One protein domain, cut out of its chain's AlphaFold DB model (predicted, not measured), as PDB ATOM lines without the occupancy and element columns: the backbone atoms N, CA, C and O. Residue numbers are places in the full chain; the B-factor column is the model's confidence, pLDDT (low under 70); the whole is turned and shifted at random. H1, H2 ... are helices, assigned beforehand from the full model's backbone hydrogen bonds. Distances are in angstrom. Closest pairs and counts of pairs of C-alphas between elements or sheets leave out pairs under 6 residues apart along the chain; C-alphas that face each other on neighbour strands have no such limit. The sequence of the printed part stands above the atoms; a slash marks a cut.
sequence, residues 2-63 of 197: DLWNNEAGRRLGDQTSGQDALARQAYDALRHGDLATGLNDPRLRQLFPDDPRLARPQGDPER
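What this domain is: This is residues 2 to 63 of the 197 residues of an uncharacterized protein of Xanthomonas phaseoli pv. syngonii LMG 9055 (UniProt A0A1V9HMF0). Two helices, H1 and H2, make a loose V, with the tight link of residues 16 to 18 at its closed end. The short H3 sits near the first residues of H1, and the tail of residues 48 to 63, with no named element, makes the far end of a rod. The printed part has 62 residues with three named helices, H1, H2, H3 in chain order, and no named strand: all helix. It is loose, with a radius of gyration of the C-alphas of 13.6 A, and spans 39 by 19 by 18 A.

Where its parts are: H1, residues 3 to 15, begins at C-alpha 3 (42.133, -10.592, 26.491) and is 18.1 A long. H2, residues 19 to 32, is 19.8 A long. H3, residues 42 to 47, ends at C-alpha 47 (44.408, -17.854, 22.489).

How they stand to each other: H1 touches H2 with residues 9 to 13 alone; the closest C-alphas, of Gly 13 and Leu 22, are 6.4 A apart. They run opposite ways at a steep tilt of 49 degrees. H3 is close to but not clearly touching H1, closest C-alphas Trp 4 and Leu 44, 7.8 A. H2 and H3 are apart. Every O i to N i+4 pair is within hydrogen-bond range in H1 and H2; in H3, 1 of 2.

The domain as a whole: The C-alphas of Ser 17 and Pro 57, the two farthest apart, are 40.2 A apart. The printed part has no cut and no long link. Mean pLDDT is 70.9 over the printed part; residues 2 to 11 are among those under 70.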
ATOM      1  N   ASP A   2      46.059  -7.969  26.316       56.75
ATOM      2  CA  ASP A   2      45.803  -9.403  26.486       56.75
ATOM      3  C   ASP A   2      44.383  -9.673  27.013       56.75
ATOM      4  O   ASP A   2      44.050  -9.365  28.156       56.75
ATOM      5  N   LEU A   3      43.533 -10.269  26.169       58.16
ATOM      6  CA  LEU A   3      42.133 -10.592  26.491       58.16
ATOM      7  C   LEU A   3      41.993 -11.547  27.693       58.16
ATOM      8  O   LEU A   3      40.988 -11.478  28.390       58.16
ATOM      9  N   TRP A   4      42.997 -12.390  27.973       56.16
ATOM     10  CA  TRP A   4      42.993 -13.311  29.119       56.16
ATOM     11  C   TRP A   4      43.082 -12.582  30.461       56.16
ATOM     12  O   TRP A   4      42.228 -12.770  31.319       56.16
ATOM     13  N   ASN A   5      44.075 -11.703  30.628       65.44
ATOM     14  CA  ASN A   5      44.216 -10.924  31.859       65.44
ATOM     15  C   ASN A   5      43.089  -9.891  31.999       65.44
ATOM     16  O   ASN A   5      42.687  -9.592  33.117       65.44
ATOM     17  N   ASN A   6      42.521  -9.404  30.890       66.38
ATOM     18  CA  ASN A   6      41.320  -8.568  30.930       66.38
ATOM     19  C   ASN A   6      40.082  -9.342  31.404       66.38
ATOM     20  O   ASN A   6      39.333  -8.820  32.218       66.38
ATOM     21  N   GLU A   7      39.859 -10.572  30.937       64.62
ATOM     22  CA  GLU A   7      38.720 -11.396  31.365       64.62
ATOM     23  C   GLU A   7      38.898 -11.914  32.800       64.62
ATOM     24  O   GLU A   7      37.982 -11.808  33.614       64.62
ATOM     25  N   ALA A   8      40.085 -12.416  33.152       65.75
ATOM     26  CA  ALA A   8      40.406 -12.834  34.515       65.75
ATOM     27  C   ALA A   8      40.369 -11.644  35.488       65.75
ATOM     28  O   ALA A   8      39.772 -11.739  36.557       65.75
ATOM     29  N   GLY A   9      40.926 -10.499  35.089       64.19
ATOM     30  CA  GLY A   9      40.880  -9.253  35.851       64.19
ATOM     31  C   GLY A   9      39.464  -8.705  36.013       64.19
ATOM     32  O   GLY A   9      39.113  -8.268  37.106       64.19
ATOM     33  N   ARG A  10      38.618  -8.785  34.975       69.19
ATOM     34  CA  ARG A  10      37.200  -8.404  35.063       69.19
ATOM     35  C   ARG A  10      36.441  -9.320  36.020       69.19
ATOM     36  O   ARG A  10      35.745  -8.812  36.883       69.19
ATOM     37  N   ARG A  11      36.639 -10.642  35.953       67.56
ATOM     38  CA  ARG A  11      36.028 -11.594  36.902       67.56
ATOM     39  C   ARG A  11      36.475 -11.359  38.341       67.56
ATOM     40  O   ARG A  11      35.643 -11.421  39.237       67.56
ATOM     41  N   LEU A  12      37.760 -11.078  38.560       71.88
ATOM     42  CA  LEU A  12      38.284 -10.716  39.879       71.88
ATOM     43  C   LEU A  12      37.641  -9.415  40.379       71.88
ATOM     44  O   LEU A  12      37.169  -9.368  41.512       71.88
ATOM     45  N   GLY A  13      37.551  -8.396  39.516       66.50
ATOM     46  CA  GLY A  13      36.888  -7.122  39.805       66.50
ATOM     47  C   GLY A  13      35.393  -7.258  40.105       66.50
ATOM     48  O   GLY A  13      34.916  -6.668  41.066       66.50
ATOM     49  N   ASP A  14      34.667  -8.083  39.352       74.75
ATOM     50  CA  ASP A  14      33.235  -8.341  39.559       74.75
ATOM     51  C   ASP A  14      32.968  -9.131  40.858       74.75
ATOM     52  O   ASP A  14      31.881  -9.051  41.429       74.75
ATOM     53  N   GLN A  15      33.960  -9.888  41.345       69.94
ATOM     54  CA  GLN A  15      33.885 -10.691  42.574       69.94
ATOM     55  C   GLN A  15      34.372  -9.952  43.830       69.94
ATOM     56  O   GLN A  15      34.219 -10.480  44.935       69.94
ATOM     57  N   THR A  16      34.945  -8.749  43.702       68.81
ATOM     58  CA  THR A  16      35.470  -7.987  44.846       68.81
ATOM     59  C   THR A  16      34.900  -6.584  44.964       68.81
ATOM     60  O   THR A  16      34.919  -5.780  44.044       68.81
ATOM     61  N   SER A  17      34.460  -6.245  46.175       64.69
ATOM     62  CA  SER A  17      33.809  -4.964  46.470       64.69
ATOM     63  C   SER A  17      34.775  -3.845  46.892       64.69
ATOM     64  O   SER A  17      34.323  -2.809  47.375       64.69
ATOM     65  N   GLY A  18      36.098  -4.031  46.774       71.50
ATOM     66  CA  GLY A  18      37.081  -3.050  47.252       71.50
ATOM     67  C   GLY A  18      38.514  -3.286  46.770       71.50
ATOM     68  O   GLY A  18      38.914  -4.420  46.507       71.50
ATOM     69  N   GLN A  19      39.293  -2.201  46.687       70.38
ATOM     70  CA  GLN A  19      40.649  -2.188  46.114       70.38
ATOM     71  C   GLN A  19      41.632  -3.107  46.859       70.38
ATOM     72  O   GLN A  19      42.398  -3.822  46.216       70.38
ATOM     73  N   ASP A  20      41.566  -3.165  48.192       70.50
ATOM     74  CA  ASP A  20      42.444  -4.029  48.996       70.50
ATOM     75  C   ASP A  20      42.158  -5.522  48.791       70.50
ATOM     76  O   ASP A  20      43.072  -6.348  48.749       70.50
ATOM     77  N   ALA A  21      40.878  -5.879  48.655       70.62
ATOM     78  CA  ALA A  21      40.460  -7.255  48.408       70.62
ATOM     79  C   ALA A  21      40.847  -7.694  46.990       70.62
ATOM     80  O   ALA A  21      41.380  -8.791  46.815       70.62
ATOM     81  N   LEU A  22      40.667  -6.804  46.011       76.19
ATOM     82  CA  LEU A  22      41.099  -7.013  44.633       76.19
ATOM     83  C   LEU A  22      42.619  -7.214  44.544       76.19
ATOM     84  O   LEU A  22      43.072  -8.141  43.881       76.19
ATOM     85  N   ALA A  23      43.412  -6.396  45.244       73.81
ATOM     86  CA  ALA A  23      44.871  -6.506  45.238       73.81
ATOM     87  C   ALA A  23      45.360  -7.848  45.809       73.81
ATOM     88  O   ALA A  23      46.238  -8.486  45.229       73.81
ATOM     89  N   ARG A  24      44.765  -8.307  46.920       76.06
ATOM     90  CA  ARG A  24      45.091  -9.612  47.522       76.06
ATOM     91  C   ARG A  24      44.721 -10.770  46.602       76.06
ATOM     92  O   ARG A  24      45.549 -11.641  46.367       76.06
ATOM     93  N   GLN A  25      43.517 -10.753  46.034       75.75
ATOM     94  CA  GLN A  25      43.077 -11.812  45.127       75.75
ATOM     95  C   GLN A  25      43.860 -11.828  43.814       75.75
ATOM     96  O   GLN A  25      44.182 -12.903  43.318       75.75
ATOM     97  N   ALA A  26      44.221 -10.664  43.269       74.62
ATOM     98  CA  ALA A  26      45.095 -10.584  42.105       74.62
ATOM     99  C   ALA A  26      46.477 -11.178  42.412       74.62
ATOM    100  O   ALA A  26      47.003 -11.939  41.605       74.62
ATOM    101  N   TYR A  27      47.040 -10.889  43.590       76.69
ATOM    102  CA  TYR A  27      48.306 -11.475  44.036       76.69
ATOM    103  C   TYR A  27      48.224 -13.002  44.198       76.69
ATOM    104  O   TYR A  27      49.120 -13.720  43.753       76.69
ATOM    105  N   ASP A  28      47.137 -13.516  44.772       78.25
ATOM    106  CA  ASP A  28      46.924 -14.960  44.902       78.25
ATOM    107  C   ASP A  28      46.721 -15.630  43.535       78.25
ATOM    108  O   ASP A  28      47.311 -16.676  43.276       78.25
ATOM    109  N   ALA A  29      45.969 -15.011  42.623       76.38
ATOM    110  CA  ALA A  29      45.787 -15.488  41.250       76.38
ATOM    111  C   ALA A  29      47.106 -15.480  40.454       76.38
ATOM    112  O   ALA A  29      47.377 -16.388  39.668       76.38
ATOM    113  N   LEU A  30      47.969 -14.487  40.689       76.88
ATOM    114  CA  LEU A  30      49.345 -14.448  40.187       76.88
ATOM    115  C   LEU A  30      50.173 -15.622  40.731       76.88
ATOM    116  O   LEU A  30      50.870 -16.291  39.969       76.88
ATOM    117  N   ARG A  31      50.078 -15.903  42.036       76.00
ATOM    118  CA  ARG A  31      50.842 -16.963  42.710       76.00
ATOM    119  C   ARG A  31      50.397 -18.372  42.315       76.00
ATOM    120  O   ARG A  31      51.238 -19.264  42.216       76.00
ATOM    121  N   HIS A  32      49.100 -18.571  42.096       77.94
ATOM    122  CA  HIS A  32      48.524 -19.852  41.679       77.94
ATOM    123  C   HIS A  32      48.567 -20.070  40.159       77.94
ATOM    124  O   HIS A  32      48.249 -21.160  39.688       77.94
ATOM    125  N   GLY A  33      49.021 -19.073  39.392       71.12
ATOM    126  CA  GLY A  33      49.169 -19.169  37.943       71.12
ATOM    127  C   GLY A  33      47.860 -18.991  37.175       71.12
ATOM    128  O   GLY A  33      47.795 -19.351  36.005       71.12
ATOM    129  N   ASP A  34      46.818 -18.426  37.777       73.56
ATOM    130  CA  ASP A  34      45.557 -18.107  37.094       73.56
ATOM    131  C   ASP A  34      45.716 -16.902  36.152       73.56
ATOM    132  O   ASP A  34      45.147 -16.872  35.056       73.56
ATOM    133  N   LEU A  35      46.565 -15.943  36.531       73.50
ATOM    134  CA  LEU A  35      46.966 -14.821  35.684       73.50
ATOM    135  C   LEU A  35      48.222 -15.169  34.881       73.50
ATOM    136  O   LEU A  35      49.171 -15.755  35.402       73.50
ATOM    137  N   ALA A  36      48.234 -14.787  33.604       71.06
ATOM    138  CA  ALA A  36      49.422 -14.936  32.775       71.06
ATOM    139  C   ALA A  36      50.436 -13.852  33.163       71.06
ATOM    140  O   ALA A  36      50.126 -12.660  33.116       71.06
ATOM    141  N   THR A  37      51.643 -14.265  33.549       68.12
ATOM    142  CA  THR A  37      52.689 -13.371  34.086       68.12
ATOM    143  C   THR A  37      53.703 -12.917  33.039       68.12
ATOM    144  O   THR A  37      54.534 -12.055  33.311       68.12
ATOM    145  N   GLY A  38      53.623 -13.467  31.826       67.94
ATOM    146  CA  GLY A  38      54.444 -13.055  30.697       67.94
ATOM    147  C   GLY A  38      54.112 -13.823  29.422       67.94
ATOM    148  O   GLY A  38      53.450 -14.859  29.447       67.94
ATOM    149  N   LEU A  39      54.641 -13.353  28.292       67.38
ATOM    150  CA  LEU A  39      54.398 -13.906  26.948       67.38
ATOM    151  C   LEU A  39      55.006 -15.303  26.709       67.38
ATOM    152  O   LEU A  39      54.963 -15.835  25.598       67.38
ATOM    153  N   ASN A  40      55.608 -15.897  27.739       68.44
ATOM    154  CA  ASN A  40      56.054 -17.289  27.764       68.44
ATOM    155  C   ASN A  40      54.955 -18.258  28.205       68.44
ATOM    156  O   ASN A  40      55.144 -19.466  28.072       68.44
ATOM    157  N   ASP A  41      53.835 -17.750  28.717       73.69
ATOM    158  CA  ASP A  41      52.729 -18.584  29.159       73.69
ATOM    159  C   ASP A  41      52.136 -19.369  27.970       73.69
ATOM    160  O   ASP A  41      51.698 -18.767  26.980       73.69
ATOM    161  N   PRO A  42      52.111 -20.712  28.026       72.31
ATOM    162  CA  PRO A  42      51.632 -21.541  26.924       72.31
ATOM    163  C   PRO A  42      50.152 -21.306  26.590       72.31
ATOM    164  O   PRO A  42      49.754 -21.520  25.445       72.31
ATOM    165  N   ARG A  43      49.345 -20.816  27.541       76.00
ATOM    166  CA  ARG A  43      47.929 -20.488  27.313       76.00
ATOM    167  C   ARG A  43      47.763 -19.309  26.356       76.00
ATOM    168  O   ARG A  43      46.829 -19.295  25.560       76.00
ATOM    169  N   LEU A  44      48.696 -18.353  26.366       71.50
ATOM    170  CA  LEU A  44      48.650 -17.197  25.464       71.50
ATOM    171  C   LEU A  44      48.820 -17.616  23.999       71.50
ATOM    172  O   LEU A  44      48.144 -17.073  23.133       71.50
ATOM    173  N   ARG A  45      49.637 -18.641  23.718       70.62
ATOM    174  CA  ARG A  45      49.796 -19.197  22.360       70.62
ATOM    175  C   ARG A  45      48.540 -19.897  21.842       70.62
ATOM    176  O   ARG A  45      48.323 -19.922  20.638       70.62
ATOM    177  N   GLN A  46      47.728 -20.466  22.734       71.50
ATOM    178  CA  GLN A  46      46.462 -21.102  22.359       71.50
ATOM    179  C   GLN A  46      45.386 -20.071  22.005       71.50
ATOM    180  O   GLN A  46      44.551 -20.329  21.145       71.50
ATOM    181  N   LEU A  47      45.409 -18.910  22.663       66.56
ATOM    182  CA  LEU A  47      44.408 -17.854  22.489       66.56
ATOM    183  C   LEU A  47      44.775 -16.846  21.395       66.56
ATOM    184  O   LEU A  47      43.885 -16.277  20.770       66.56
ATOM    185  N   PHE A  48      46.070 -16.639  21.154       68.56
ATOM    186  CA  PHE A  48      46.589 -15.704  20.157       68.56
ATOM    187  C   PHE A  48      47.560 -16.408  19.200       68.56
ATOM    188  O   PHE A  48      48.739 -16.057  19.152       68.56
ATOM    189  N   PRO A  49      47.095 -17.416  18.442       68.94
ATOM    190  CA  PRO A  49      47.965 -18.201  17.567       68.94
ATOM    191  C   PRO A  49      48.671 -17.343  16.505       68.94
ATOM    192  O   PRO A  49      49.788 -17.664  16.109       68.94
ATOM    193  N   ASP A  50      48.052 -16.229  16.108       79.12
ATOM    194  CA  ASP A  50      48.548 -15.332  15.063       79.12
ATOM    195  C   ASP A  50      49.324 -14.114  15.599       79.12
ATOM    196  O   ASP A  50      49.708 -13.249  14.811       79.12
ATOM    197  N   ASP A  51      49.557 -13.988  16.916       74.69
ATOM    198  CA  ASP A  51      50.326 -12.848  17.437       74.69
ATOM    199  C   ASP A  51      51.819 -13.014  17.088       74.69
ATOM    200  O   ASP A  51      52.488 -13.914  17.615       74.69
ATOM    201  N   PRO A  52      52.387 -12.131  16.245       73.88
ATOM    202  CA  PRO A  52      53.761 -12.264  15.772       73.88
ATOM    203  C   PRO A  52      54.792 -12.174  16.903       73.88
ATOM    204  O   PRO A  52      55.907 -12.669  16.751       73.88
ATOM    205  N   ARG A  53      54.441 -11.593  18.058       73.00
ATOM    206  CA  ARG A  53      55.330 -11.507  19.226       73.00
ATOM    207  C   ARG A  53      55.493 -12.856  19.917       73.00
ATOM    208  O   ARG A  53      56.566 -13.152  20.433       73.00
ATOM    209  N   LEU A  54      54.470 -13.712  19.897       72.00
ATOM    210  CA  LEU A  54      54.524 -15.048  20.505       72.00
ATOM    211  C   LEU A  54      55.366 -16.045  19.698       72.00
ATOM    212  O   LEU A  54      55.841 -17.039  20.262       72.00
ATOM    213  N   ALA A  55      55.569 -15.756  18.409       76.25
ATOM    214  CA  ALA A  55      56.448 -16.497  17.508       76.25
ATOM    215  C   ALA A  55      57.938 -16.142  17.683       76.25
ATOM    216  O   ALA A  55      58.802 -16.857  17.174       76.25
ATOM    217  N   ARG A  56      58.259 -15.060  18.406       76.25
ATOM    218  CA  ARG A  56      59.639 -14.596  18.601       76.25
ATOM    219  C   ARG A  56      60.372 -15.378  19.698       76.25
ATOM    220  O   ARG A  56      59.732 -15.873  20.636       76.25
ATOM    221  N   PRO A  57      61.712 -15.502  19.619       76.56
ATOM    222  CA  PRO A  57      62.520 -16.163  20.644       76.56
ATOM    223  C   PRO A  57      62.296 -15.584  22.050       76.56
ATOM    224  O   PRO A  57      61.839 -14.455  22.219       76.56
ATOM    225  N   GLN A  58      62.571 -16.373  23.093       68.12
ATOM    226  CA  GLN A  58      62.566 -15.849  24.466       68.12
ATOM    227  C   GLN A  58      63.729 -14.865  24.636       68.12
ATOM    228  O   GLN A  58      64.845 -15.184  24.236       68.12
ATOM    229  N   GLY A  59      63.463 -13.690  25.216       66.19
ATOM    230  CA  GLY A  59      64.455 -12.618  25.381       66.19
ATOM    231  C   GLY A  59      64.597 -11.671  24.183       66.19
ATOM    232  O   GLY A  59      65.474 -10.814  24.199       66.19
ATOM    233  N   ASP A  60      63.760 -11.814  23.151       73.81
ATOM    234  CA  ASP A  60      63.648 -10.817  22.084       73.81
ATOM    235  C   ASP A  60      63.014  -9.526  22.652       73.81
ATOM    236  O   ASP A  60      61.908  -9.606  23.191       73.81
ATOM    237  N   PRO A  61      63.655  -8.346  22.542       69.12
ATOM    238  CA  PRO A  61      63.114  -7.091  23.074       69.12
ATOM    239  C   PRO A  61      61.749  -6.732  22.489       69.12
ATOM    240  O   PRO A  61      60.918  -6.122  23.153       69.12
ATOM    241  N   GLU A  62      61.482  -7.132  21.245       73.19
ATOM    242  CA  GLU A  62      60.200  -6.875  20.600       73.19
ATOM    243  C   GLU A  62      59.111  -7.875  21.041       73.19
ATOM    244  O   GLU A  62      57.964  -7.813  20.581       73.19
ATOM    245  N   ARG A  63      59.471  -8.816  21.920       70.94
ATOM    246  CA  ARG A  63      58.559  -9.662  22.684       70.94
ATOM    247  C   ARG A  63      58.272  -9.084  24.071       70.94
ATOM    248  O   ARG A  63      57.370  -9.589  24.716       70.94
TER     249      ARG A  63